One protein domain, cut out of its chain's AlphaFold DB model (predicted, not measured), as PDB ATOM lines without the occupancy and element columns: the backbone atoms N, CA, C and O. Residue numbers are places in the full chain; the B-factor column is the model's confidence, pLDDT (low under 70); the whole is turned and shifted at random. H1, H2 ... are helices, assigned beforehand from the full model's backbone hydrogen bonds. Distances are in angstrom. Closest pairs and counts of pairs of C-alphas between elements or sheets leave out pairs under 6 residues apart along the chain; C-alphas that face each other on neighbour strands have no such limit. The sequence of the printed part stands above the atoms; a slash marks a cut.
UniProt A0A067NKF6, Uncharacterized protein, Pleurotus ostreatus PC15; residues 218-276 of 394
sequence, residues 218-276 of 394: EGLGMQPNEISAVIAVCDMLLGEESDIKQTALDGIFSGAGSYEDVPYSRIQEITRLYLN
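This is residues 218 to 276 of the 394 residues of an uncharacterized protein of Pleurotus ostreatus PC15 (UniProt A0A067NKF6). Three helices are set with their centres in a triangle: H1, the longest, makes one side, H2 folds back from its far end in an open V, and H3 passes about perpendicular to H1 on the side where H2 lies. The turn between H1 and H2, residues 238 to 243, sticks out at one end, and residues 255 to 263 make a small loop between H2 and H3. The printed part has 59 residues, with three named helices in the order H1, H2, H3 and no named strand; the class is all helix. The whole is compact, with a radius of gyration of the C-alphas of 11.3 A, and its outline is elongated, 34 by 21 by 19 A.

Begin with H1, residues 224 to 238: find C-alpha 224 at (28.404, 45.708, 117.145), and from there the helix runs 21.3 A to C-alpha 238 at (9.280, 52.582, 123.438). H2 is residues 243 to 254, 16.0 A from first to last C-alpha. H3 is residues 264 to 275, 16.7 A long, and ends with C-alpha 275 at (19.205, 36.410, 131.812).

Start again from H1 and look at its residues 233 to 237, with which alone it touches H2, at residues 244 to 249 of H2. The closest C-alphas there are those of Leu 237 and Lys 245, 5.5 A apart. The two helices run opposite ways at a steep tilt of 62 degrees. Next look at Val 230 and Ile 267, the closest C-alphas of H1 and H3, 6.7 A apart: these helices are close but not clearly touching, and their lines are about perpendicular, at 87 degrees. H2 touches H3 with residues 251 to 254 alone, at residues 264 to 268 of H3; the closest C-alphas are those of Gly 251 and Tyr 264, 5.6 A apart. H2 and H3 run the same way at a steep tilt of 62 degrees. In the backbones of H1, H2 and H3, every O i to N i+4 pair is within hydrogen-bond range.

The two C-alphas farthest apart are those of Gly 219 and Asp 243, 34.0 A, while those of Glu 218 and Asn 276, the first and last printed, are 15.1 A apart. The printed part has no cut. The link from H1 to H2 is tight, with 4 residues, and the link from H2 to H3 is short, with 9. In that second link, residues 258 to 259 pair with residues 262 to 263, antiparallel, in stretches too short to be named strands. Residues 238 to 243, of which 238 belongs to H1 and 243 to H2, stand free. The model's mean pLDDT over the printed part is 93.4, and residues 218 to 219 are under 70.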
ATOM      1  N   GLU A 218      30.547  43.277 128.600       63.75
ATOM      2  CA  GLU A 218      31.872  42.685 128.283       63.75
ATOM      3  C   GLU A 218      31.913  41.136 128.289       63.75
ATOM      4  O   GLU A 218      32.836  40.543 127.733       63.75
ATOM      5  N   GLY A 219      30.911  40.457 128.865       68.12
ATOM      6  CA  GLY A 219      30.856  38.992 128.970       68.12
ATOM      7  C   GLY A 219      30.129  38.227 127.851       68.12
ATOM      8  O   GLY A 219      30.198  37.000 127.845       68.12
ATOM      9  N   LEU A 220      29.412  38.889 126.930       76.88
ATOM     10  CA  LEU A 220      28.504  38.199 125.986       76.88
ATOM     11  C   LEU A 220      29.046  37.983 124.563       76.88
ATOM     12  O   LEU A 220      28.449  37.224 123.803       76.88
ATOM     13  N   GLY A 221      30.135  38.652 124.172       85.75
ATOM     14  CA  GLY A 221      30.701  38.515 122.822       85.75
ATOM     15  C   GLY A 221      29.777  38.969 121.679       85.75
ATOM     16  O   GLY A 221      29.923  38.489 120.556       85.75
ATOM     17  N   MET A 222      28.823  39.868 121.959       90.31
ATOM     18  CA  MET A 222      27.912  40.425 120.952       90.31
ATOM     19  C   MET A 222      28.666  41.220 119.884       90.31
ATOM     20  O   MET A 222      29.581  41.988 120.182       90.31
ATOM     21  N   GLN A 223      28.231  41.072 118.637       92.56
ATOM     22  CA  GLN A 223      28.711  41.869 117.514       92.56
ATOM     23  C   GLN A 223      28.146  43.302 117.585       92.56
ATOM     24  O   GLN A 223      27.039  43.513 118.089       92.56
ATOM     25  N   PRO A 224      28.853  44.318 117.056       91.94
ATOM     26  CA  PRO A 224      28.404  45.708 117.145       91.94
ATOM     27  C   PRO A 224      27.071  45.969 116.421       91.94
ATOM     28  O   PRO A 224      26.311  46.829 116.855       91.94
ATOM     29  N   ASN A 225      26.748  45.215 115.364       94.88
ATOM     30  CA  ASN A 225      25.437  45.280 114.708       94.88
ATOM     31  C   ASN A 225      24.319  44.656 115.561       94.88
ATOM     32  O   ASN A 225      23.221  45.199 115.588       94.88
ATOM     33  N   GLU A 226      24.591  43.578 116.307       94.88
ATOM     34  CA  GLU A 226      23.627  43.001 117.259       94.88
ATOM     35  C   GLU A 226      23.279  44.007 118.368       94.88
ATOM     36  O   GLU A 226      22.109  44.170 118.705       94.88
ATOM     37  N   ILE A 227      24.275  44.736 118.887       94.12
ATOM     38  CA  ILE A 227      24.070  45.782 119.905       94.12
ATOM     39  C   ILE A 227      23.213  46.928 119.344       94.12
ATOM     40  O   ILE A 227      22.234  47.323 119.982       94.12
ATOM     41  N   SER A 228      23.540  47.434 118.147       95.12
ATOM     42  CA  SER A 228      22.747  48.474 117.474       95.12
ATOM     43  C   SER A 228      21.306  48.027 117.226       95.12
ATOM     44  O   SER A 228      20.383  48.757 117.588       95.12
ATOM     45  N   ALA A 229      21.103  46.810 116.709       96.25
ATOM     46  CA  ALA A 229      19.778  46.254 116.453       96.25
ATOM     47  C   ALA A 229      18.956  46.108 117.746       96.25
ATOM     48  O   ALA A 229      17.796  46.511 117.776       96.25
ATOM     49  N   VAL A 230      19.538  45.604 118.843       95.75
ATOM     50  CA  VAL A 230      18.839  45.500 120.142       95.75
ATOM     51  C   VAL A 230      18.395  46.875 120.653       95.75
ATOM     52  O   VAL A 230      17.258  47.017 121.113       95.75
ATOM     53  N   ILE A 231      19.261  47.891 120.560       95.75
ATOM     54  CA  ILE A 231      18.941  49.256 121.001       95.75
ATOM     55  C   ILE A 231      17.855  49.869 120.109       95.75
ATOM     56  O   ILE A 231      16.850  50.346 120.633       95.75
ATOM     57  N   ALA A 232      18.010  49.800 118.785       96.69
ATOM     58  CA  ALA A 232      17.055  50.345 117.827       96.69
ATOM     59  C   ALA A 232      15.676  49.676 117.937       96.69
ATOM     60  O   ALA A 232      14.660  50.369 117.984       96.69
ATOM     61  N   VAL A 233      15.620  48.346 118.075       97.25
ATOM     62  CA  VAL A 233      14.362  47.623 118.302       97.25
ATOM     63  C   VAL A 233      13.724  48.030 119.634       97.25
ATOM     64  O   VAL A 233      12.527  48.305 119.662       97.25
ATOM     65  N   CYS A 234      14.487  48.162 120.724       96.75
ATOM     66  CA  CYS A 234      13.950  48.700 121.980       96.75
ATOM     67  C   CYS A 234      13.411  50.131 121.840       96.75
ATOM     68  O   CYS A 234      12.350  50.437 122.382       96.75
ATOM     69  N   ASP A 235      14.100  50.999 121.105       96.06
ATOM     70  CA  ASP A 235      13.673  52.386 120.910       96.06
ATOM     71  C   ASP A 235      12.410  52.475 120.030       96.06
ATOM     72  O   ASP A 235      11.534  53.294 120.309       96.06
ATOM     73  N   MET A 236      12.231  51.570 119.056       96.31
ATOM     74  CA  MET A 236      10.962  51.410 118.324       96.31
ATOM     75  C   MET A 236       9.813  50.932 119.229       96.31
ATOM     76  O   MET A 236       8.689  51.410 119.096       96.31
ATOM     77  N   LEU A 237      10.075  50.014 120.167       96.38
ATOM     78  CA  LEU A 237       9.064  49.520 121.116       96.38
ATOM     79  C   LEU A 237       8.613  50.583 122.125       96.38
ATOM     80  O   LEU A 237       7.449  50.594 122.531       96.38
ATOM     81  N   LEU A 238       9.535  51.457 122.534       96.19
ATOM     82  CA  LEU A 238       9.280  52.582 123.438       96.19
ATOM     83  C   LEU A 238       8.676  53.804 122.719       96.19
ATOM     84  O   LEU A 238       8.245  54.746 123.384       96.19
ATOM     85  N   GLY A 239       8.646  53.790 121.385       94.88
ATOM     86  CA  GLY A 239       8.064  54.833 120.549       94.88
ATOM     87  C   GLY A 239       6.534  54.791 120.440       94.88
ATOM     88  O   GLY A 239       5.832  53.999 121.082       94.88
ATOM     89  N   GLU A 240       6.016  55.678 119.589       94.94
ATOM     90  CA  GLU A 240       4.592  55.760 119.260       94.94
ATOM     91  C   GLU A 240       4.083  54.489 118.558       94.94
ATOM     92  O   GLU A 240       4.833  53.722 117.948       94.94
ATOM     93  N   GLU A 241       2.775  54.247 118.666       94.12
ATOM     94  CA  GLU A 241       2.149  53.051 118.108       94.12
ATOM     95  C   GLU A 241       2.195  53.059 116.575       94.12
ATOM     96  O   GLU A 241       1.759  54.016 115.936       94.12
ATOM     97  N   SER A 242       2.751  51.999 115.986       95.44
ATOM     98  CA  SER A 242       2.999  51.901 114.545       95.44
ATOM     99  C   SER A 242       3.087  50.443 114.087       95.44
ATOM    100  O   SER A 242       3.460  49.559 114.859       95.44
ATOM    101  N   ASP A 243       2.826  50.188 112.804       96.75
ATOM    102  CA  ASP A 243       2.910  48.838 112.220       96.75
ATOM    103  C   ASP A 243       4.316  48.224 112.363       96.75
ATOM    104  O   ASP A 243       4.474  47.008 112.481       96.75
ATOM    105  N   ILE A 244       5.352  49.071 112.410       94.88
ATOM    106  CA  ILE A 244       6.746  48.671 112.637       94.88
ATOM    107  C   ILE A 244       6.924  48.128 114.062       94.88
ATOM    108  O   ILE A 244       7.565  47.097 114.247       94.88
ATOM    109  N   LYS A 245       6.313  48.772 115.063       96.38
ATOM    110  CA  LYS A 245       6.321  48.315 116.458       96.38
ATOM    111  C   LYS A 245       5.582  46.987 116.627       96.38
ATOM    112  O   LYS A 245       6.093  46.108 117.315       96.38
ATOM    113  N   GLN A 246       4.435  46.810 115.967       96.19
ATOM    114  CA  GLN A 246       3.723  45.523 115.946       96.19
ATOM    115  C   GLN A 246       4.573  44.432 115.279       96.19
ATOM    116  O   GLN A 246       4.783  43.375 115.865       96.19
ATOM    117  N   THR A 247       5.181  44.731 114.127       96.62
ATOM    118  CA  THR A 247       6.108  43.817 113.435       96.62
ATOM    119  C   THR A 247       7.315  43.442 114.310       96.62
ATOM    120  O   THR A 247       7.749  42.291 114.305       96.62
ATOM    121  N   ALA A 248       7.845  44.388 115.091       96.75
ATOM    122  CA  ALA A 248       8.926  44.141 116.041       96.75
ATOM    123  C   ALA A 248       8.476  43.277 117.232       96.75
ATOM    124  O   ALA A 248       9.200  42.362 117.611       96.75
ATOM    125  N   LEU A 249       7.287  43.515 117.800       96.94
ATOM    126  CA  LEU A 249       6.706  42.673 118.857       96.94
ATOM    127  C   LEU A 249       6.474  41.237 118.368       96.94
ATOM    128  O   LEU A 249       6.909  40.287 119.021       96.94
ATOM    129  N   ASP A 250       5.846  41.077 117.204       96.62
ATOM    130  CA  ASP A 250       5.614  39.771 116.587       96.62
ATOM    131  C   ASP A 250       6.936  39.066 116.272       96.62
ATOM    132  O   ASP A 250       7.080  37.879 116.573       96.62
ATOM    133  N   GLY A 251       7.934  39.785 115.749       96.69
ATOM    134  CA  GLY A 251       9.289  39.269 115.543       96.69
ATOM    135  C   GLY A 251       9.939  38.799 116.846       96.69
ATOM    136  O   GLY A 251      10.404  37.662 116.930       96.69
ATOM    137  N   ILE A 252       9.902  39.616 117.903       96.75
ATOM    138  CA  ILE A 252      10.472  39.288 119.221       96.75
ATOM    139  C   ILE A 252       9.793  38.081 119.863       96.75
ATOM    140  O   ILE A 252      10.492  37.292 120.490       96.75
ATOM    141  N   PHE A 253       8.480  37.883 119.708       96.19
ATOM    142  CA  PHE A 253       7.793  36.735 120.315       96.19
ATOM    143  C   PHE A 253       7.799  35.471 119.448       96.19
ATOM    144  O   PHE A 253       7.867  34.367 119.987       96.19
ATOM    145  N   SER A 254       7.744  35.596 118.120       96.00
ATOM    146  CA  SER A 254       7.777  34.444 117.201       96.00
ATOM    147  C   SER A 254       9.195  33.976 116.861       96.00
ATOM    148  O   SER A 254       9.391  32.819 116.496       96.00
ATOM    149  N   GLY A 255      10.183  34.868 116.956       95.88
ATOM    150  CA  GLY A 255      11.547  34.669 116.463       95.88
ATOM    151  C   GLY A 255      11.675  34.778 114.938       95.88
ATOM    152  O   GLY A 255      12.768  34.567 114.411       95.88
ATOM    153  N   ALA A 256      10.584  35.081 114.225       96.75
ATOM    154  CA  ALA A 256      10.542  35.143 112.769       96.75
ATOM    155  C   ALA A 256      10.944  36.526 112.233       96.75
ATOM    156  O   ALA A 256      10.620  37.557 112.816       96.75
ATOM    157  N   GLY A 257      11.613  36.540 111.078       97.00
ATOM    158  CA  GLY A 257      12.101  37.759 110.428       97.00
ATOM    159  C   GLY A 257      13.447  38.256 110.968       97.00
ATOM    160  O   GLY A 257      14.112  37.597 111.772       97.00
ATOM    161  N   SER A 258      13.852  39.435 110.503       97.50
ATOM    162  CA  SER A 258      15.102  40.100 110.877       97.50
ATOM    163  C   SER A 258      14.938  41.619 110.935       97.50
ATOM    164  O   SER A 258      14.010  42.183 110.352       97.50
ATOM    165  N   TYR A 259      15.865  42.273 111.631       97.00
ATOM    166  CA  TYR A 259      16.025  43.720 111.689       97.00
ATOM    167  C   TYR A 259      17.508  44.055 111.502       97.00
ATOM    168  O   TYR A 259      18.343  43.476 112.189       97.00
ATOM    169  N   GLU A 260      17.843  44.939 110.556       95.12
ATOM    170  CA  GLU A 260      19.239  45.290 110.206       95.12
ATOM    171  C   GLU A 260      20.153  44.056 110.021       95.12
ATOM    172  O   GLU A 260      21.238  43.955 110.589       95.12
ATOM    173  N   ASP A 261      19.666  43.076 109.250       96.31
ATOM    174  CA  ASP A 261      20.292  41.765 109.000       96.31
ATOM    175  C   ASP A 261      20.508  40.867 110.242       96.31
ATOM    176  O   ASP A 261      21.024  39.755 110.120       96.31
ATOM    177  N   VAL A 262      20.035  41.274 111.426       97.38
ATOM    178  CA  VAL A 262      20.022  40.462 112.653       97.38
ATOM    179  C   VAL A 262      18.674  39.729 112.782       97.38
ATOM    180  O   VAL A 262      17.630  40.379 112.860       97.38
ATOM    181  N   PRO A 263      18.633  38.381 112.814       97.81
ATOM    182  CA  PRO A 263      17.389  37.631 113.018       97.81
ATOM    183  C   PRO A 263      16.763  37.891 114.395       97.81
ATOM    184  O   PRO A 263      17.474  37.918 115.401       97.81
ATOM    185  N   TYR A 264      15.432  37.979 114.492       97.75
ATOM    186  CA  TYR A 264      14.778  38.153 115.801       97.75
ATOM    187  C   TYR A 264      15.007  36.960 116.744       97.75
ATOM    188  O   TYR A 264      15.137  37.144 117.953       97.75
ATOM    189  N   SER A 265      15.154  35.745 116.210       97.44
ATOM    190  CA  SER A 265      15.585  34.566 116.975       97.44
ATOM    191  C   SER A 265      16.951  34.751 117.652       97.44
ATOM    192  O   SER A 265      17.137  34.312 118.786       97.44
ATOM    193  N   ARG A 266      17.887  35.461 117.007       96.19
ATOM    194  CA  ARG A 266      19.199  35.800 117.576       96.19
ATOM    195  C   ARG A 266      19.080  36.865 118.671       96.19
ATOM    196  O   ARG A 266      19.733  36.755 119.705       96.19
ATOM    197  N   ILE A 267      18.190  37.842 118.491       95.69
ATOM    198  CA  ILE A 267      17.863  38.853 119.513       95.69
ATOM    199  C   ILE A 267      17.251  38.193 120.768       95.69
ATOM    200  O   ILE A 267      17.654  38.511 121.893       95.69
ATOM    201  N   GLN A 268      16.344  37.219 120.603       95.38
ATOM    202  CA  GLN A 268      15.839  36.401 121.718       95.38
ATOM    203  C   GLN A 268      16.967  35.634 122.423       95.38
ATOM    204  O   GLN A 268      17.030  35.624 123.651       95.38
ATOM    205  N   GLU A 269      17.848  34.976 121.661       94.44
ATOM    206  CA  GLU A 269      18.962  34.190 122.203       94.44
ATOM    207  C   GLU A 269      19.874  35.057 123.080       94.44
ATOM    208  O   GLU A 269      20.113  34.712 124.235       94.44
ATOM    209  N   ILE A 270      20.294  36.222 122.579       93.19
ATOM    210  CA  ILE A 270      21.082  37.218 123.322       93.19
ATOM    211  C   ILE A 270      20.378  37.614 124.630       93.19
ATOM    212  O   ILE A 270      20.997  37.637 125.694       93.19
ATOM    213  N   THR A 271      19.068  37.861 124.573       92.62
ATOM    214  CA  THR A 271      18.257  38.232 125.747       92.62
ATOM    215  C   THR A 271      18.209  37.109 126.792       92.62
ATOM    216  O   THR A 271      18.321  37.364 127.994       92.62
ATOM    217  N   ARG A 272      18.103  35.850 126.352       92.00
ATOM    218  CA  ARG A 272      18.081  34.667 127.231       92.00
ATOM    219  C   ARG A 272      19.459  34.326 127.799       92.00
ATOM    220  O   ARG A 272      19.531  33.952 128.971       92.00
ATOM    221  N   LEU A 273      20.527  34.501 127.016       89.81
ATOM    222  CA  LEU A 273      21.922  34.378 127.456       89.81
ATOM    223  C   LEU A 273      22.289  35.457 128.481       89.81
ATOM    224  O   LEU A 273      23.033  35.171 129.414       89.81
ATOM    225  N   TYR A 274      21.740  36.671 128.359       84.44
ATOM    226  CA  TYR A 274      21.912  37.711 129.375       84.44
ATOM    227  C   TYR A 274      21.181  37.377 130.689       84.44
ATOM    228  O   TYR A 274      21.733  37.581 131.767       84.44
ATOM    229  N   LEU A 275      19.950  36.851 130.620       81.56
ATOM    230  CA  LEU A 275      19.205  36.410 131.812       81.56
ATOM    231  C   LEU A 275      19.871  35.239 132.536       81.56
ATOM    232  O   LEU A 275      19.895  35.200 133.764       81.56
ATOM    233  N   ASN A 276      20.345  34.265 131.762       83.12
ATOM    234  CA  ASN A 276      20.910  33.016 132.248       83.12
ATOM    235  C   ASN A 276      22.341  32.890 131.714       83.12
ATOM    236  O   ASN A 276      22.589  32.046 130.845       83.12
TER     237      ASN A 276